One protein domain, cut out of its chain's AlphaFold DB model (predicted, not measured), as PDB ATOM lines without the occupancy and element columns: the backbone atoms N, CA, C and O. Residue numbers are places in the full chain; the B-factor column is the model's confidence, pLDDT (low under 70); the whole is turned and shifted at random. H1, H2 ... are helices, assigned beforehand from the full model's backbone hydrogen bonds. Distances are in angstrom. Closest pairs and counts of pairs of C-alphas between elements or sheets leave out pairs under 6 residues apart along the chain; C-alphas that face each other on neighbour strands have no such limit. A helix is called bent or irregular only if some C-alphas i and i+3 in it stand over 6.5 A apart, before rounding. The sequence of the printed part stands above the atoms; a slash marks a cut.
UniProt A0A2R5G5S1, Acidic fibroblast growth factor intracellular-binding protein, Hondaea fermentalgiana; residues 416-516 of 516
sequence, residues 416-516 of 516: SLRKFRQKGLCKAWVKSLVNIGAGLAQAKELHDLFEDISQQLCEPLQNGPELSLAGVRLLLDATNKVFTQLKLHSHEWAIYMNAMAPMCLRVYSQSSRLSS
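This is residues 416 to 516 of the 516 residues of the protein "Acidic fibroblast growth factor intracellular-binding protein" of Hondaea fermentalgiana (UniProt A0A2R5G5S1). Two helical hairpins, H2 with H3 and H4 with H5, are laid one over the other as two layers, crossed at a steep angle. They pack together mainly where residues 504 to 512 of H5 meet H3, while the other pairs of helices between the two layers come close at a single pair of C-alphas each; the short helix H1 sits at one corner, near H2 and H4. The printed part has 101 residues with five named helices, in the order H1, H2, H3, H4, H5, and no named strand; the class is all helix. The whole is compact, with a radius of gyration of the C-alphas of 13.3 A, and the C-alphas span 37 by 30 by 21 A.

H1, residues 416 to 420, begins with C-alpha 416 at (-2.537, 21.526, 53.037) and is 6.4 A from first to last C-alpha. H2, residues 425 to 439, is 20.9 A long, from C-alpha 425 at (8.668, 26.270, 51.336). H3, residues 443 to 463, is 29.3 A long; it has a kink of 58 degrees near residue 450 and is irregular, with C-alphas 447 and 450 7.9 A apart, and its line is a rough one. H4, residues 469 to 485, is 24.7 A long. H5, residues 490 to 514, is the longest helix by residues and measures 35.6 A, ending with C-alpha 514 at (5.901, 4.241, 58.844). H5 has a kink of 31 degrees near residue 497; it is neither bent nor irregular, but only just: C-alphas 498 and 501 are 6.2 A apart.

H1 is close to but not clearly touching H2, the closest C-alphas being those of Phe 420 and Cys 426, 6.3 A apart. It is also close to but not clearly touching H4, with the C-alphas of Leu 417 and Gly 471 closest at 7.1 A. H1 and H5 are apart, and H1 and H3 are only just apart, their closest C-alphas 8.1 A from each other. H2 and H3 form a helical hairpin: they touch, run opposite ways at a shallow tilt of 12 degrees, and come closest at the C-alphas of Gly 439 and Glu 445, 5.6 A. H4 and H5 form the second helical hairpin, touching and running opposite ways at a shallow tilt of 12 degrees, with the C-alphas of Thr 484 and Ser 490 closest at 4.9 A. Between the hairpins, H3 and H5 touch, with residues 504 to 512 of H5 alone; the closest C-alphas are those of Cys 458 and Tyr 508, 5.4 A, and the two run the same way at a steep tilt of 58 degrees. H2 and H5 are close but not clearly touching, with the C-alphas of Gly 437 and Tyr 496 closest at 7.1 A, at a steep tilt of 64 degrees, opposite ways. In H1, H2 and H4 every O i to N i+4 pair is within hydrogen-bond range; in H3 11 of 17 are, and in H5 17 of 21.

The two C-alphas farthest apart are those of Lys 487 and Ser 516, 41.6 A. The C-alphas of Ser 416 and Ser 516, the first and last printed, are 17.6 A apart, and residue 516 is the chain's last residue. The printed part has no cut, and its four links are tight. The mean pLDDT of the printed part is 84.1; it is under 70 at residues 416 to 423, residue 443, residue 487 and residues 514 to 516.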
ATOM      1  N   SER A 416      -3.973  21.834  52.974       62.22
ATOM      2  CA  SER A 416      -2.537  21.526  53.037       62.22
ATOM      3  C   SER A 416      -1.723  22.180  51.910       62.22
ATOM      4  O   SER A 416      -0.685  22.785  52.170       62.22
ATOM      5  N   LEU A 417      -2.224  22.193  50.668       62.88
ATOM      6  CA  LEU A 417      -1.580  22.890  49.539       62.88
ATOM      7  C   LEU A 417      -1.520  24.412  49.753       62.88
ATOM      8  O   LEU A 417      -0.568  25.066  49.326       62.88
ATOM      9  N   ARG A 418      -2.503  24.995  50.456       64.62
ATOM     10  CA  ARG A 418      -2.465  26.423  50.821       64.62
ATOM     11  C   ARG A 418      -1.376  26.722  51.852       64.62
ATOM     12  O   ARG A 418      -0.730  27.759  51.737       64.62
ATOM     13  N   LYS A 419      -1.134  25.809  52.804       64.44
ATOM     14  CA  LYS A 419      -0.005  25.897  53.748       64.44
ATOM     15  C   LYS A 419       1.340  25.768  53.029       64.44
ATOM     16  O   LYS A 419       2.246  26.536  53.317       64.44
ATOM     17  N   PHE A 420       1.452  24.896  52.025       66.69
ATOM     18  CA  PHE A 420       2.670  24.786  51.208       66.69
ATOM     19  C   PHE A 420       2.987  26.070  50.415       66.69
ATOM     20  O   PHE A 420       4.148  26.383  50.152       66.69
ATOM     21  N   ARG A 421       1.959  26.863  50.077       66.62
ATOM     22  CA  ARG A 421       2.109  28.177  49.430       66.62
ATOM     23  C   ARG A 421       2.666  29.266  50.362       66.62
ATOM     24  O   ARG A 421       2.853  30.396  49.908       66.62
ATOM     25  N   GLN A 422       2.912  28.974  51.644       67.62
ATOM     26  CA  GLN A 422       3.605  29.903  52.540       67.62
ATOM     27  C   GLN A 422       4.969  30.291  51.942       67.62
ATOM     28  O   GLN A 422       5.678  29.458  51.368       67.62
ATOM     29  N   LYS A 423       5.314  31.585  52.019       59.25
ATOM     30  CA  LYS A 423       6.524  32.148  51.398       59.25
ATOM     31  C   LYS A 423       7.765  31.401  51.907       59.25
ATOM     32  O   LYS A 423       8.105  31.516  53.076       59.25
ATOM     33  N   GLY A 424       8.435  30.661  51.024       73.06
ATOM     34  CA  GLY A 424       9.710  29.989  51.310       73.06
ATOM     35  C   GLY A 424       9.712  28.495  50.992       73.06
ATOM     36  O   GLY A 424      10.589  28.054  50.255       73.06
ATOM     37  N   LEU A 425       8.705  27.740  51.448       78.94
ATOM     38  CA  LEU A 425       8.668  26.270  51.336       78.94
ATOM     39  C   LEU A 425       8.656  25.784  49.881       78.94
ATOM     40  O   LEU A 425       9.498  24.982  49.495       78.94
ATOM     41  N   CYS A 426       7.763  26.328  49.050       84.00
ATOM     42  CA  CYS A 426       7.691  25.965  47.631       84.00
ATOM     43  C   CYS A 426       8.991  26.301  46.876       84.00
ATOM     44  O   CYS A 426       9.503  25.481  46.118       84.00
ATOM     45  N   LYS A 427       9.576  27.481  47.134       87.25
ATOM     46  CA  LYS A 427      10.848  27.891  46.517       87.25
ATOM     47  C   LYS A 427      11.993  26.967  46.939       87.25
ATOM     48  O   LYS A 427      12.787  26.576  46.090       87.25
ATOM     49  N   ALA A 428      12.080  26.635  48.227       89.31
ATOM     50  CA  ALA A 428      13.100  25.738  48.758       89.31
ATOM     51  C   ALA A 428      12.960  24.326  48.175       89.31
ATOM     52  O   ALA A 428      13.941  23.777  47.689       89.31
ATOM     53  N   TRP A 429      11.740  23.787  48.127       92.19
ATOM     54  CA  TRP A 429      11.475  22.452  47.597       92.19
ATOM     55  C   TRP A 429      11.782  22.335  46.097       92.19
ATOM     56  O   TRP A 429      12.463  21.404  45.677       92.19
ATOM     57  N   VAL A 430      11.359  23.313  45.284       91.19
ATOM     58  CA  VAL A 430      11.708  23.345  43.851       91.19
ATOM     59  C   VAL A 430      13.220  23.474  43.663       91.19
ATOM     60  O   VAL A 430      13.783  22.816  42.791       91.19
ATOM     61  N   LYS A 431      13.895  24.282  44.492       92.38
ATOM     62  CA  LYS A 431      15.358  24.390  44.465       92.38
ATOM     63  C   LYS A 431      16.020  23.041  44.767       92.38
ATOM     64  O   LYS A 431      16.920  22.663  44.031       92.38
ATOM     65  N   SER A 432      15.561  22.307  45.781       94.38
ATOM     66  CA  SER A 432      16.054  20.953  46.080       94.38
ATOM     67  C   SER A 432      15.846  19.993  44.909       94.38
ATOM     68  O   SER A 432      16.784  19.312  44.514       94.38
ATOM     69  N   LEU A 433      14.662  19.997  44.286       93.75
ATOM     70  CA  LEU A 433      14.373  19.154  43.122       93.75
ATOM     71  C   LEU A 433      15.326  19.431  41.948       93.75
ATOM     72  O   LEU A 433      15.782  18.496  41.299       93.75
ATOM     73  N   VAL A 434      15.632  20.700  41.671       91.00
ATOM     74  CA  VAL A 434      16.575  21.077  40.606       91.00
ATOM     75  C   VAL A 434      18.017  20.747  40.998       91.00
ATOM     76  O   VAL A 434      18.769  20.249  40.166       91.00
ATOM     77  N   ASN A 435      18.397  20.981  42.256       91.94
ATOM     78  CA  ASN A 435      19.741  20.699  42.759       91.94
ATOM     79  C   ASN A 435      20.087  19.208  42.683       91.94
ATOM     80  O   ASN A 435      21.185  18.883  42.242       91.94
ATOM     81  N   ILE A 436      19.153  18.318  43.042       91.75
ATOM     82  CA  ILE A 436      19.341  16.867  42.891       91.75
ATOM     83  C   ILE A 436      19.622  16.538  41.423       91.75
ATOM     84  O   ILE A 436      20.622  15.898  41.119       91.75
ATOM     85  N   GLY A 437      18.791  17.042  40.503       87.06
ATOM     86  CA  GLY A 437      18.970  16.830  39.064       87.06
ATOM     87  C   GLY A 437      20.321  17.328  38.541       87.06
ATOM     88  O   GLY A 437      20.973  16.629  37.771       87.06
ATOM     89  N   ALA A 438      20.775  18.501  38.995       85.44
ATOM     90  CA  ALA A 438      22.088  19.045  38.643       85.44
ATOM     91  C   ALA A 438      23.254  18.204  39.201       85.44
ATOM     92  O   ALA A 438      24.312  18.131  38.577       85.44
ATOM     93  N   GLY A 439      23.052  17.559  40.354       81.50
ATOM     94  CA  GLY A 439      24.019  16.667  40.990       81.50
ATOM     95  C   GLY A 439      24.152  15.306  40.308       81.50
ATOM     96  O   GLY A 439      25.225  14.720  40.376       81.50
ATOM     97  N   LEU A 440      23.132  14.822  39.585       81.81
ATOM     98  CA  LEU A 440      23.106  13.459  39.018       81.81
ATOM     99  C   LEU A 440      24.269  13.124  38.067       81.81
ATOM    100  O   LEU A 440      24.591  11.951  37.895       81.81
ATOM    101  N   ALA A 441      24.913  14.125  37.459       71.06
ATOM    102  CA  ALA A 441      26.112  13.913  36.642       71.06
ATOM    103  C   ALA A 441      27.338  13.484  37.475       71.06
ATOM    104  O   ALA A 441      28.309  12.950  36.938       71.06
ATOM    105  N   GLN A 442      27.315  13.725  38.785       72.00
ATOM    106  CA  GLN A 442      28.368  13.356  39.717       72.00
ATOM    107  C   GLN A 442      28.032  12.006  40.353       72.00
ATOM    108  O   GLN A 442      27.021  11.856  41.035       72.00
ATOM    109  N   ALA A 443      28.924  11.024  40.189       68.00
ATOM    110  CA  ALA A 443      28.710   9.669  40.703       68.00
ATOM    111  C   ALA A 443      28.378   9.642  42.207       68.00
ATOM    112  O   ALA A 443      27.520   8.876  42.628       68.00
ATOM    113  N   LYS A 444      29.011  10.518  43.001       71.12
ATOM    114  CA  LYS A 444      28.766  10.626  44.444       71.12
ATOM    115  C   LYS A 444      27.302  10.954  44.764       71.12
ATOM    116  O   LYS A 444      26.713  10.279  45.596       71.12
ATOM    117  N   GLU A 445      26.727  11.936  44.080       74.81
ATOM    118  CA  GLU A 445      25.339  12.369  44.284       74.81
ATOM    119  C   GLU A 445      24.348  11.300  43.789       74.81
ATOM    120  O   GLU A 445      23.299  11.080  44.388       74.81
ATOM    121  N   LEU A 446      24.699  10.554  42.733       80.88
ATOM    122  CA  LEU A 446      23.878   9.434  42.268       80.88
ATOM    123  C   LEU A 446      23.771   8.318  43.323       80.88
ATOM    124  O   LEU A 446      22.703   7.728  43.475       80.88
ATOM    125  N   HIS A 447      24.846   8.038  44.069       83.62
ATOM    126  CA  HIS A 447      24.850   7.017  45.129       83.62
ATOM    127  C   HIS A 447      23.878   7.350  46.274       83.62
ATOM    128  O   HIS A 447      23.280   6.437  46.853       83.62
ATOM    129  N   ASP A 448      23.720   8.645  46.567       87.75
ATOM    130  CA  ASP A 448      22.919   9.179  47.674       87.75
ATOM    131  C   ASP A 448      21.483   9.556  47.249       87.75
ATOM    132  O   ASP A 448      20.658   9.917  48.087       87.75
ATOM    133  N   LEU A 449      21.122   9.361  45.974       91.81
ATOM    134  CA  LEU A 449      19.844   9.772  45.382       91.81
ATOM    135  C   LEU A 449      18.600   9.380  46.199       91.81
ATOM    136  O   LEU A 449      17.672  10.173  46.339       91.81
ATOM    137  N   PHE A 450      18.540   8.158  46.738       92.75
ATOM    138  CA  PHE A 450      17.393   7.744  47.558       92.75
ATOM    139  C   PHE A 450      17.343   8.472  48.904       92.75
ATOM    140  O   PHE A 450      16.248   8.779  49.384       92.75
ATOM    141  N   GLU A 451      18.502   8.762  49.507       91.75
ATOM    142  CA  GLU A 451      18.567   9.603  50.702       91.75
ATOM    143  C   GLU A 451      18.132  11.030  50.378       91.75
ATOM    144  O   GLU A 451      17.348  11.597  51.137       91.75
ATOM    145  N   ASP A 452      18.559  11.577  49.240       92.38
ATOM    146  CA  ASP A 452      18.202  12.931  48.820       92.38
ATOM    147  C   ASP A 452      16.716  13.075  48.504       92.38
ATOM    148  O   ASP A 452      16.077  14.031  48.945       92.38
ATOM    149  N   ILE A 453      16.114  12.100  47.814       93.88
ATOM    150  CA  ILE A 453      14.663  12.076  47.593       93.88
ATOM    151  C   ILE A 453      13.931  12.008  48.939       93.88
ATOM    152  O   ILE A 453      12.960  12.739  49.153       93.88
ATOM    153  N   SER A 454      14.383  11.156  49.861       92.62
ATOM    154  CA  SER A 454      13.758  11.031  51.179       92.62
ATOM    155  C   SER A 454      13.871  12.334  51.978       92.62
ATOM    156  O   SER A 454      12.859  12.882  52.411       92.62
ATOM    157  N   GLN A 455      15.082  12.869  52.129       91.69
ATOM    158  CA  GLN A 455      15.375  13.997  53.010       91.69
ATOM    159  C   GLN A 455      14.977  15.342  52.404       91.69
ATOM    160  O   GLN A 455      14.409  16.193  53.083       91.69
ATOM    161  N   GLN A 456      15.319  15.583  51.141       91.88
ATOM    162  CA  GLN A 456      15.165  16.906  50.542       91.88
ATOM    163  C   GLN A 456      13.794  17.089  49.886       91.88
ATOM    164  O   GLN A 456      13.333  18.224  49.756       91.88
ATOM    165  N   LEU A 457      13.130  15.997  49.482       92.31
ATOM    166  CA  LEU A 457      11.837  16.068  48.796       92.31
ATOM    167  C   LEU A 457      10.676  15.525  49.628       92.31
ATOM    168  O   LEU A 457       9.628  16.169  49.643       92.31
ATOM    169  N   CYS A 458      10.821  14.386  50.313       91.75
ATOM    170  CA  CYS A 458       9.704  13.752  51.028       91.75
ATOM    171  C   CYS A 458       9.494  14.323  52.439       91.75
ATOM    172  O   CYS A 458       8.380  14.751  52.753       91.75
ATOM    173  N   GLU A 459      10.545  14.399  53.260       89.69
ATOM    174  CA  GLU A 459      10.476  14.909  54.640       89.69
ATOM    175  C   GLU A 459       9.869  16.328  54.739       89.69
ATOM    176  O   GLU A 459       8.999  16.534  55.587       89.69
ATOM    177  N   PRO A 460      10.201  17.315  53.875       88.62
ATOM    178  CA  PRO A 460       9.602  18.652  53.962       88.62
ATOM    179  C   PRO A 460       8.098  18.661  53.655       88.62
ATOM    180  O   PRO A 460       7.360  19.507  54.165       88.62
ATOM    181  N   LEU A 461       7.631  17.726  52.821       87.88
ATOM    182  CA  LEU A 461       6.215  17.582  52.473       87.88
ATOM    183  C   LEU A 461       5.423  16.843  53.560       87.88
ATOM    184  O   LEU A 461       4.216  17.067  53.680       87.88
ATOM    185  N   GLN A 462       6.088  15.988  54.342       85.19
ATOM    186  CA  GLN A 462       5.531  15.345  55.536       85.19
ATOM    187  C   GLN A 462       5.472  16.334  56.700       85.19
ATOM    188  O   GLN A 462       4.390  16.635  57.182       85.19
ATOM    189  N   ASN A 463       6.605  16.928  57.073       81.56
ATOM    190  CA  ASN A 463       6.725  17.758  58.276       81.56
ATOM    191  C   ASN A 463       6.054  19.136  58.166       81.56
ATOM    192  O   ASN A 463       5.785  19.776  59.178       81.56
ATOM    193  N   GLY A 464       5.837  19.640  56.949       74.50
ATOM    194  CA  GLY A 464       5.213  20.944  56.735       74.50
ATOM    195  C   GLY A 464       3.687  20.845  56.605       74.50
ATOM    196  O   GLY A 464       2.955  21.010  57.581       74.50
ATOM    197  N   PRO A 465       3.165  20.665  55.382       70.25
ATOM    198  CA  PRO A 465       1.728  20.670  55.121       70.25
ATOM    199  C   PRO A 465       1.012  19.325  55.342       70.25
ATOM    200  O   PRO A 465      -0.213  19.329  55.197       70.25
ATOM    201  N   GLU A 466       1.731  18.224  55.617       74.56
ATOM    202  CA  GLU A 466       1.224  16.836  55.586       74.56
ATOM    203  C   GLU A 466       0.382  16.571  54.325       74.56
ATOM    204  O   GLU A 466      -0.841  16.396  54.350       74.56
ATOM    205  N   LEU A 467       1.026  16.647  53.158       82.69
ATOM    206  CA  LEU A 467       0.327  16.470  51.885       82.69
ATOM    207  C   LEU A 467      -0.131  15.021  51.692       82.69
ATOM    208  O   LEU A 467       0.635  14.079  51.819       82.69
ATOM    209  N   SER A 468      -1.380  14.825  51.267       88.12
ATOM    210  CA  SER A 468      -1.795  13.509  50.767       88.12
ATOM    211  C   SER A 468      -0.950  13.099  49.550       88.12
ATOM    212  O   SER A 468      -0.480  13.959  48.802       88.12
ATOM    213  N   LEU A 469      -0.826  11.795  49.276       88.69
ATOM    214  CA  LEU A 469      -0.123  11.290  48.083       88.69
ATOM    215  C   LEU A 469      -0.646  11.930  46.780       88.69
ATOM    216  O   LEU A 469       0.127  12.254  45.879       88.69
ATOM    217  N   ALA A 470      -1.959  12.173  46.698       88.00
ATOM    218  CA  ALA A 470      -2.577  12.895  45.587       88.00
ATOM    219  C   ALA A 470      -2.114  14.362  45.511       88.00
ATOM    220  O   ALA A 470      -1.879  14.879  44.421       88.00
ATOM    221  N   GLY A 471      -1.941  15.021  46.659       88.62
ATOM    222  CA  GLY A 471      -1.378  16.368  46.748       88.62
ATOM    223  C   GLY A 471       0.073  16.437  46.267       88.62
ATOM    224  O   GLY A 471       0.409  17.340  45.505       88.62
ATOM    225  N   VAL A 472       0.909  15.462  46.641       90.88
ATOM    226  CA  VAL A 472       2.303  15.365  46.162       90.88
ATOM    227  C   VAL A 472       2.352  15.149  44.648       90.88
ATOM    228  O   VAL A 472       3.119  15.815  43.957       90.88
ATOM    229  N   ARG A 473       1.487  14.281  44.107       93.00
ATOM    230  CA  ARG A 473       1.367  14.079  42.654       93.00
ATOM    231  C   ARG A 473       0.978  15.367  41.932       93.00
ATOM    232  O   ARG A 473       1.637  15.733  40.968       93.00
ATOM    233  N   LEU A 474      -0.038  16.079  42.425       91.12
ATOM    234  CA  LEU A 474      -0.454  17.360  41.846       91.12
ATOM    235  C   LEU A 474       0.673  18.399  41.867       91.12
ATOM    236  O   LEU A 474       0.813  19.151  40.906       91.12
ATOM    237  N   LEU A 475       1.472  18.438  42.939       90.75
ATOM    238  CA  LEU A 475       2.634  19.319  43.032       90.75
ATOM    239  C   LEU A 475       3.675  18.973  41.960       90.75
ATOM    240  O   LEU A 475       4.063  19.855  41.201       90.75
ATOM    241  N   LEU A 476       4.072  17.701  41.854       92.56
ATOM    242  CA  LEU A 476       5.029  17.229  40.847       92.56
ATOM    243  C   LEU A 476       4.539  17.496  39.417       92.56
ATOM    244  O   LEU A 476       5.303  18.004  38.597       92.56
ATOM    245  N   ASP A 477       3.265  17.223  39.129       91.00
ATOM    246  CA  ASP A 477       2.653  17.471  37.819       91.00
ATOM    247  C   ASP A 477       2.622  18.970  37.487       91.00
ATOM    248  O   ASP A 477       2.898  19.369  36.352       91.00
ATOM    249  N   ALA A 478       2.303  19.820  38.468       90.00
ATOM    250  CA  ALA A 478       2.318  21.268  38.301       90.00
ATOM    251  C   ALA A 478       3.741  21.786  38.049       90.00
ATOM    252  O   ALA A 478       3.944  22.568  37.121       90.00
ATOM    253  N   THR A 479       4.729  21.321  38.817       89.44
ATOM    254  CA  THR A 479       6.139  21.669  38.606       89.44
ATOM    255  C   THR A 479       6.599  21.225  37.221       89.44
ATOM    256  O   THR A 479       7.152  22.033  36.479       89.44
ATOM    257  N   ASN A 480       6.293  19.991  36.812       90.31
ATOM    258  CA  ASN A 480       6.668  19.490  35.494       90.31
ATOM    259  C   ASN A 480       6.061  20.336  34.357       90.31
ATOM    260  O   ASN A 480       6.759  20.715  33.416       90.31
ATOM    261  N   LYS A 481       4.781  20.720  34.469       88.44
ATOM    262  CA  LYS A 481       4.109  21.607  33.500       88.44
ATOM    263  C   LYS A 481       4.741  22.996  33.417       88.44
ATOM    264  O   LYS A 481       4.853  23.538  32.324       88.44
ATOM    265  N   VAL A 482       5.140  23.584  34.545       87.81
ATOM    266  CA  VAL A 482       5.765  24.918  34.556       87.81
ATOM    267  C   VAL A 482       7.135  24.882  33.883       87.81
ATOM    268  O   VAL A 482       7.420  25.723  33.037       87.81
ATOM    269  N   PHE A 483       7.974  23.899  34.214       86.12
ATOM    270  CA  PHE A 483       9.327  23.811  33.663       86.12
ATOM    271  C   PHE A 483       9.352  23.387  32.191       86.12
ATOM    272  O   PHE A 483      10.167  23.901  31.437       86.12
ATOM    273  N   THR A 484       8.421  22.548  31.733       84.19
ATOM    274  CA  THR A 484       8.300  22.214  30.298       84.19
ATOM    275  C   THR A 484       7.873  23.402  29.428       84.19
ATOM    276  O   THR A 484       8.166  23.422  28.234       84.19
ATOM    277  N   GLN A 485       7.217  24.414  30.006       83.44
ATOM    278  CA  GLN A 485       6.908  25.673  29.316       83.44
ATOM    279  C   GLN A 485       8.123  26.610  29.216       83.44
ATOM    280  O   GLN A 485       8.128  27.521  28.382       83.44
ATOM    281  N   LEU A 486       9.159  26.399  30.034       78.38
ATOM    282  CA  LEU A 486      10.425  27.105  29.890       78.38
ATOM    283  C   LEU A 486      11.139  26.525  28.662       78.38
ATOM    284  O   LEU A 486      11.423  25.336  28.591       78.38
ATOM    285  N   LYS A 487      11.420  27.363  27.658       69.56
ATOM    286  CA  LYS A 487      12.019  26.927  26.380       69.56
ATOM    287  C   LYS A 487      13.426  26.321  26.516       69.56
ATOM    288  O   LYS A 487      13.917  25.737  25.556       69.56
ATOM    289  N   LEU A 488      14.086  26.498  27.659       72.44
ATOM    290  CA  LEU A 488      15.447  26.033  27.911       72.44
ATOM    291  C   LEU A 488      15.408  24.647  28.572       72.44
ATOM    292  O   LEU A 488      14.745  24.489  29.591       72.44
ATOM    293  N   HIS A 489      16.133  23.674  28.014       72.81
ATOM    294  CA  HIS A 489      16.278  22.311  28.554       72.81
ATOM    295  C   HIS A 489      14.964  21.545  28.798       72.81
ATOM    296  O   HIS A 489      14.881  20.697  29.687       72.81
ATOM    297  N   SER A 490      13.905  21.838  28.035       79.12
ATOM    298  CA  SER A 490      12.588  21.214  28.234       79.12
ATOM    299  C   SER A 490      12.604  19.697  28.006       79.12
ATOM    300  O   SER A 490      11.842  18.974  28.648       79.12
ATOM    301  N   HIS A 491      13.487  19.209  27.130       82.56
ATOM    302  CA  HIS A 491      13.650  17.788  26.833       82.56
ATOM    303  C   HIS A 491      14.383  17.051  27.962       82.56
ATOM    304  O   HIS A 491      13.897  16.037  28.459       82.56
ATOM    305  N   GLU A 492      15.512  17.585  28.422       83.38
ATOM    306  CA  GLU A 492      16.302  17.041  29.528       83.38
ATOM    307  C   GLU A 492      15.501  17.063  30.832       83.38
ATOM    308  O   GLU A 492      15.496  16.089  31.585       83.38
ATOM    309  N   TRP A 493      14.740  18.137  31.059       87.94
ATOM    310  CA  TRP A 493      13.804  18.225  32.172       87.94
ATOM    311  C   TRP A 493      12.720  17.142  32.101       87.94
ATOM    312  O   TRP A 493      12.418  16.508  33.112       87.94
ATOM    313  N   ALA A 494      12.146  16.899  30.918       86.88
ATOM    314  CA  ALA A 494      11.145  15.851  30.739       86.88
ATOM    315  C   ALA A 494      11.731  14.456  31.011       86.88
ATOM    316  O   ALA A 494      11.115  13.673  31.734       86.88
ATOM    317  N   ILE A 495      12.933  14.163  30.501       85.62
ATOM    318  CA  ILE A 495      13.659  12.917  30.786       85.62
ATOM    319  C   ILE A 495      13.877  12.742  32.296       85.62
ATOM    320  O   ILE A 495      13.548  11.696  32.859       85.62
ATOM    321  N   TYR A 496      14.379  13.782  32.962       90.44
ATOM    322  CA  TYR A 496      14.608  13.779  34.402       90.44
ATOM    323  C   TYR A 496      13.316  13.499  35.180       90.44
ATOM    324  O   TYR A 496      13.262  12.565  35.984       90.44
ATOM    325  N   MET A 497      12.252  14.259  34.905       92.06
ATOM    326  CA  MET A 497      10.990  14.166  35.639       92.06
ATOM    327  C   MET A 497      10.213  12.875  35.378       92.06
ATOM    328  O   MET A 497       9.499  12.429  36.279       92.06
ATOM    329  N   ASN A 498      10.379  12.248  34.210       90.38
ATOM    330  CA  ASN A 498       9.755  10.958  33.902       90.38
ATOM    331  C   ASN A 498      10.217   9.841  34.848       90.38
ATOM    332  O   ASN A 498       9.411   8.981  35.196       90.38
ATOM    333  N   ALA A 499      11.464   9.880  35.330       91.06
ATOM    334  CA  ALA A 499      11.921   8.992  36.399       91.06
ATOM    335  C   ALA A 499      11.714   9.604  37.792       91.06
ATOM    336  O   ALA A 499      11.209   8.943  38.700       91.06
ATOM    337  N   MET A 500      12.074  10.878  37.978       93.81
ATOM    338  CA  MET A 500      12.120  11.507  39.299       93.81
ATOM    339  C   MET A 500      10.745  11.585  39.972       93.81
ATOM    340  O   MET A 500      10.616  11.236  41.144       93.81
ATOM    341  N   ALA A 501       9.693  11.990  39.254       93.69
ATOM    342  CA  ALA A 501       8.356  12.108  39.837       93.69
ATOM    343  C   ALA A 501       7.794  10.768  40.359       93.69
ATOM    344  O   ALA A 501       7.370  10.722  41.520       93.69
ATOM    345  N   PRO A 502       7.782   9.667  39.579       94.31
ATOM    346  CA  PRO A 502       7.316   8.383  40.093       94.31
ATOM    347  C   PRO A 502       8.205   7.813  41.206       94.31
ATOM    348  O   PRO A 502       7.660   7.235  42.148       94.31
ATOM    349  N   MET A 503       9.530   8.022  41.169       95.00
ATOM    350  CA  MET A 503      10.412   7.653  42.287       95.00
ATOM    351  C   MET A 503      10.052   8.422  43.563       95.00
ATOM    352  O   MET A 503       9.845   7.807  44.608       95.00
ATOM    353  N   CYS A 504       9.879   9.746  43.476       95.19
ATOM    354  CA  CYS A 504       9.451  10.577  44.604       95.19
ATOM    355  C   CYS A 504       8.128  10.091  45.197       95.19
ATOM    356  O   CYS A 504       8.013   9.937  46.408       95.19
ATOM    357  N   LEU A 505       7.133   9.798  44.355       94.25
ATOM    358  CA  LEU A 505       5.843   9.281  44.817       94.25
ATOM    359  C   LEU A 505       5.976   7.923  45.509       94.25
ATOM    360  O   LEU A 505       5.320   7.695  46.527       94.25
ATOM    361  N   ARG A 506       6.824   7.030  44.983       94.19
ATOM    362  CA  ARG A 506       7.083   5.721  45.590       94.19
ATOM    363  C   ARG A 506       7.709   5.886  46.973       94.19
ATOM    364  O   ARG A 506       7.141   5.390  47.944       94.19
ATOM    365  N   VAL A 507       8.803   6.639  47.074       94.06
ATOM    366  CA  VAL A 507       9.519   6.891  48.336       94.06
ATOM    367  C   VAL A 507       8.617   7.597  49.355       94.06
ATOM    368  O   VAL A 507       8.543   7.178  50.513       94.06
ATOM    369  N   TYR A 508       7.850   8.600  48.923       93.31
ATOM    370  CA  TYR A 508       6.880   9.300  49.768       93.31
ATOM    371  C   TYR A 508       5.802   8.356  50.315       93.31
ATOM    372  O   TYR A 508       5.456   8.402  51.496       93.31
ATOM    373  N   SER A 509       5.268   7.475  49.464       92.50
ATOM    374  CA  SER A 509       4.214   6.540  49.867       92.50
ATOM    375  C   SER A 509       4.683   5.532  50.917       92.50
ATOM    376  O   SER A 509       3.908   5.204  51.810       92.50
ATOM    377  N   GLN A 510       5.936   5.070  50.837       91.56
ATOM    378  CA  GLN A 510       6.478   4.101  51.791       91.56
ATOM    379  C   GLN A 510       6.904   4.764  53.104       91.56
ATOM    380  O   GLN A 510       6.598   4.238  54.169       91.56
ATOM    381  N   SER A 511       7.523   5.946  53.053       88.69
ATOM    382  CA  SER A 511       7.873   6.699  54.269       88.69
ATOM    383  C   SER A 511       6.634   7.090  55.080       88.69
ATOM    384  O   SER A 511       6.616   6.921  56.295       88.69
ATOM    385  N   SER A 512       5.554   7.510  54.413       82.38
ATOM    386  CA  SER A 512       4.309   7.910  55.090       82.38
ATOM    387  C   SER A 512       3.584   6.747  55.787       82.38
ATOM    388  O   SER A 512       2.797   6.982  56.699       82.38
ATOM    389  N   ARG A 513       3.838   5.493  55.379       78.31
ATOM    390  CA  ARG A 513       3.287   4.286  56.030       78.31
ATOM    391  C   ARG A 513       3.974   3.943  57.348       78.31
ATOM    392  O   ARG A 513       3.416   3.175  58.115       78.31
ATOM    393  N   LEU A 514       5.183   4.454  57.586       68.50
ATOM    394  CA  LEU A 514       5.901   4.241  58.844       68.50
ATOM    395  C   LEU A 514       5.550   5.271  59.917       68.50
ATOM    396  O   LEU A 514       5.736   5.003  61.099       68.50
ATOM    397  N   SER A 515       5.095   6.456  59.507       59.22
ATOM    398  CA  SER A 515       4.666   7.523  60.416       59.22
ATOM    399  C   SER A 515       3.234   7.343  60.938       59.22
ATOM    400  O   SER A 515       2.863   8.011  61.901       59.22
ATOM    401  N   SER A 516       2.432   6.488  60.291       50.00
ATOM    402  CA  SER A 516       1.069   6.098  60.691       50.00
ATOM    403  C   SER A 516       1.079   4.814  61.505       50.00
ATOM    404  O   SER A 516       0.337   4.747  62.507       50.00
TER     405      SER A 516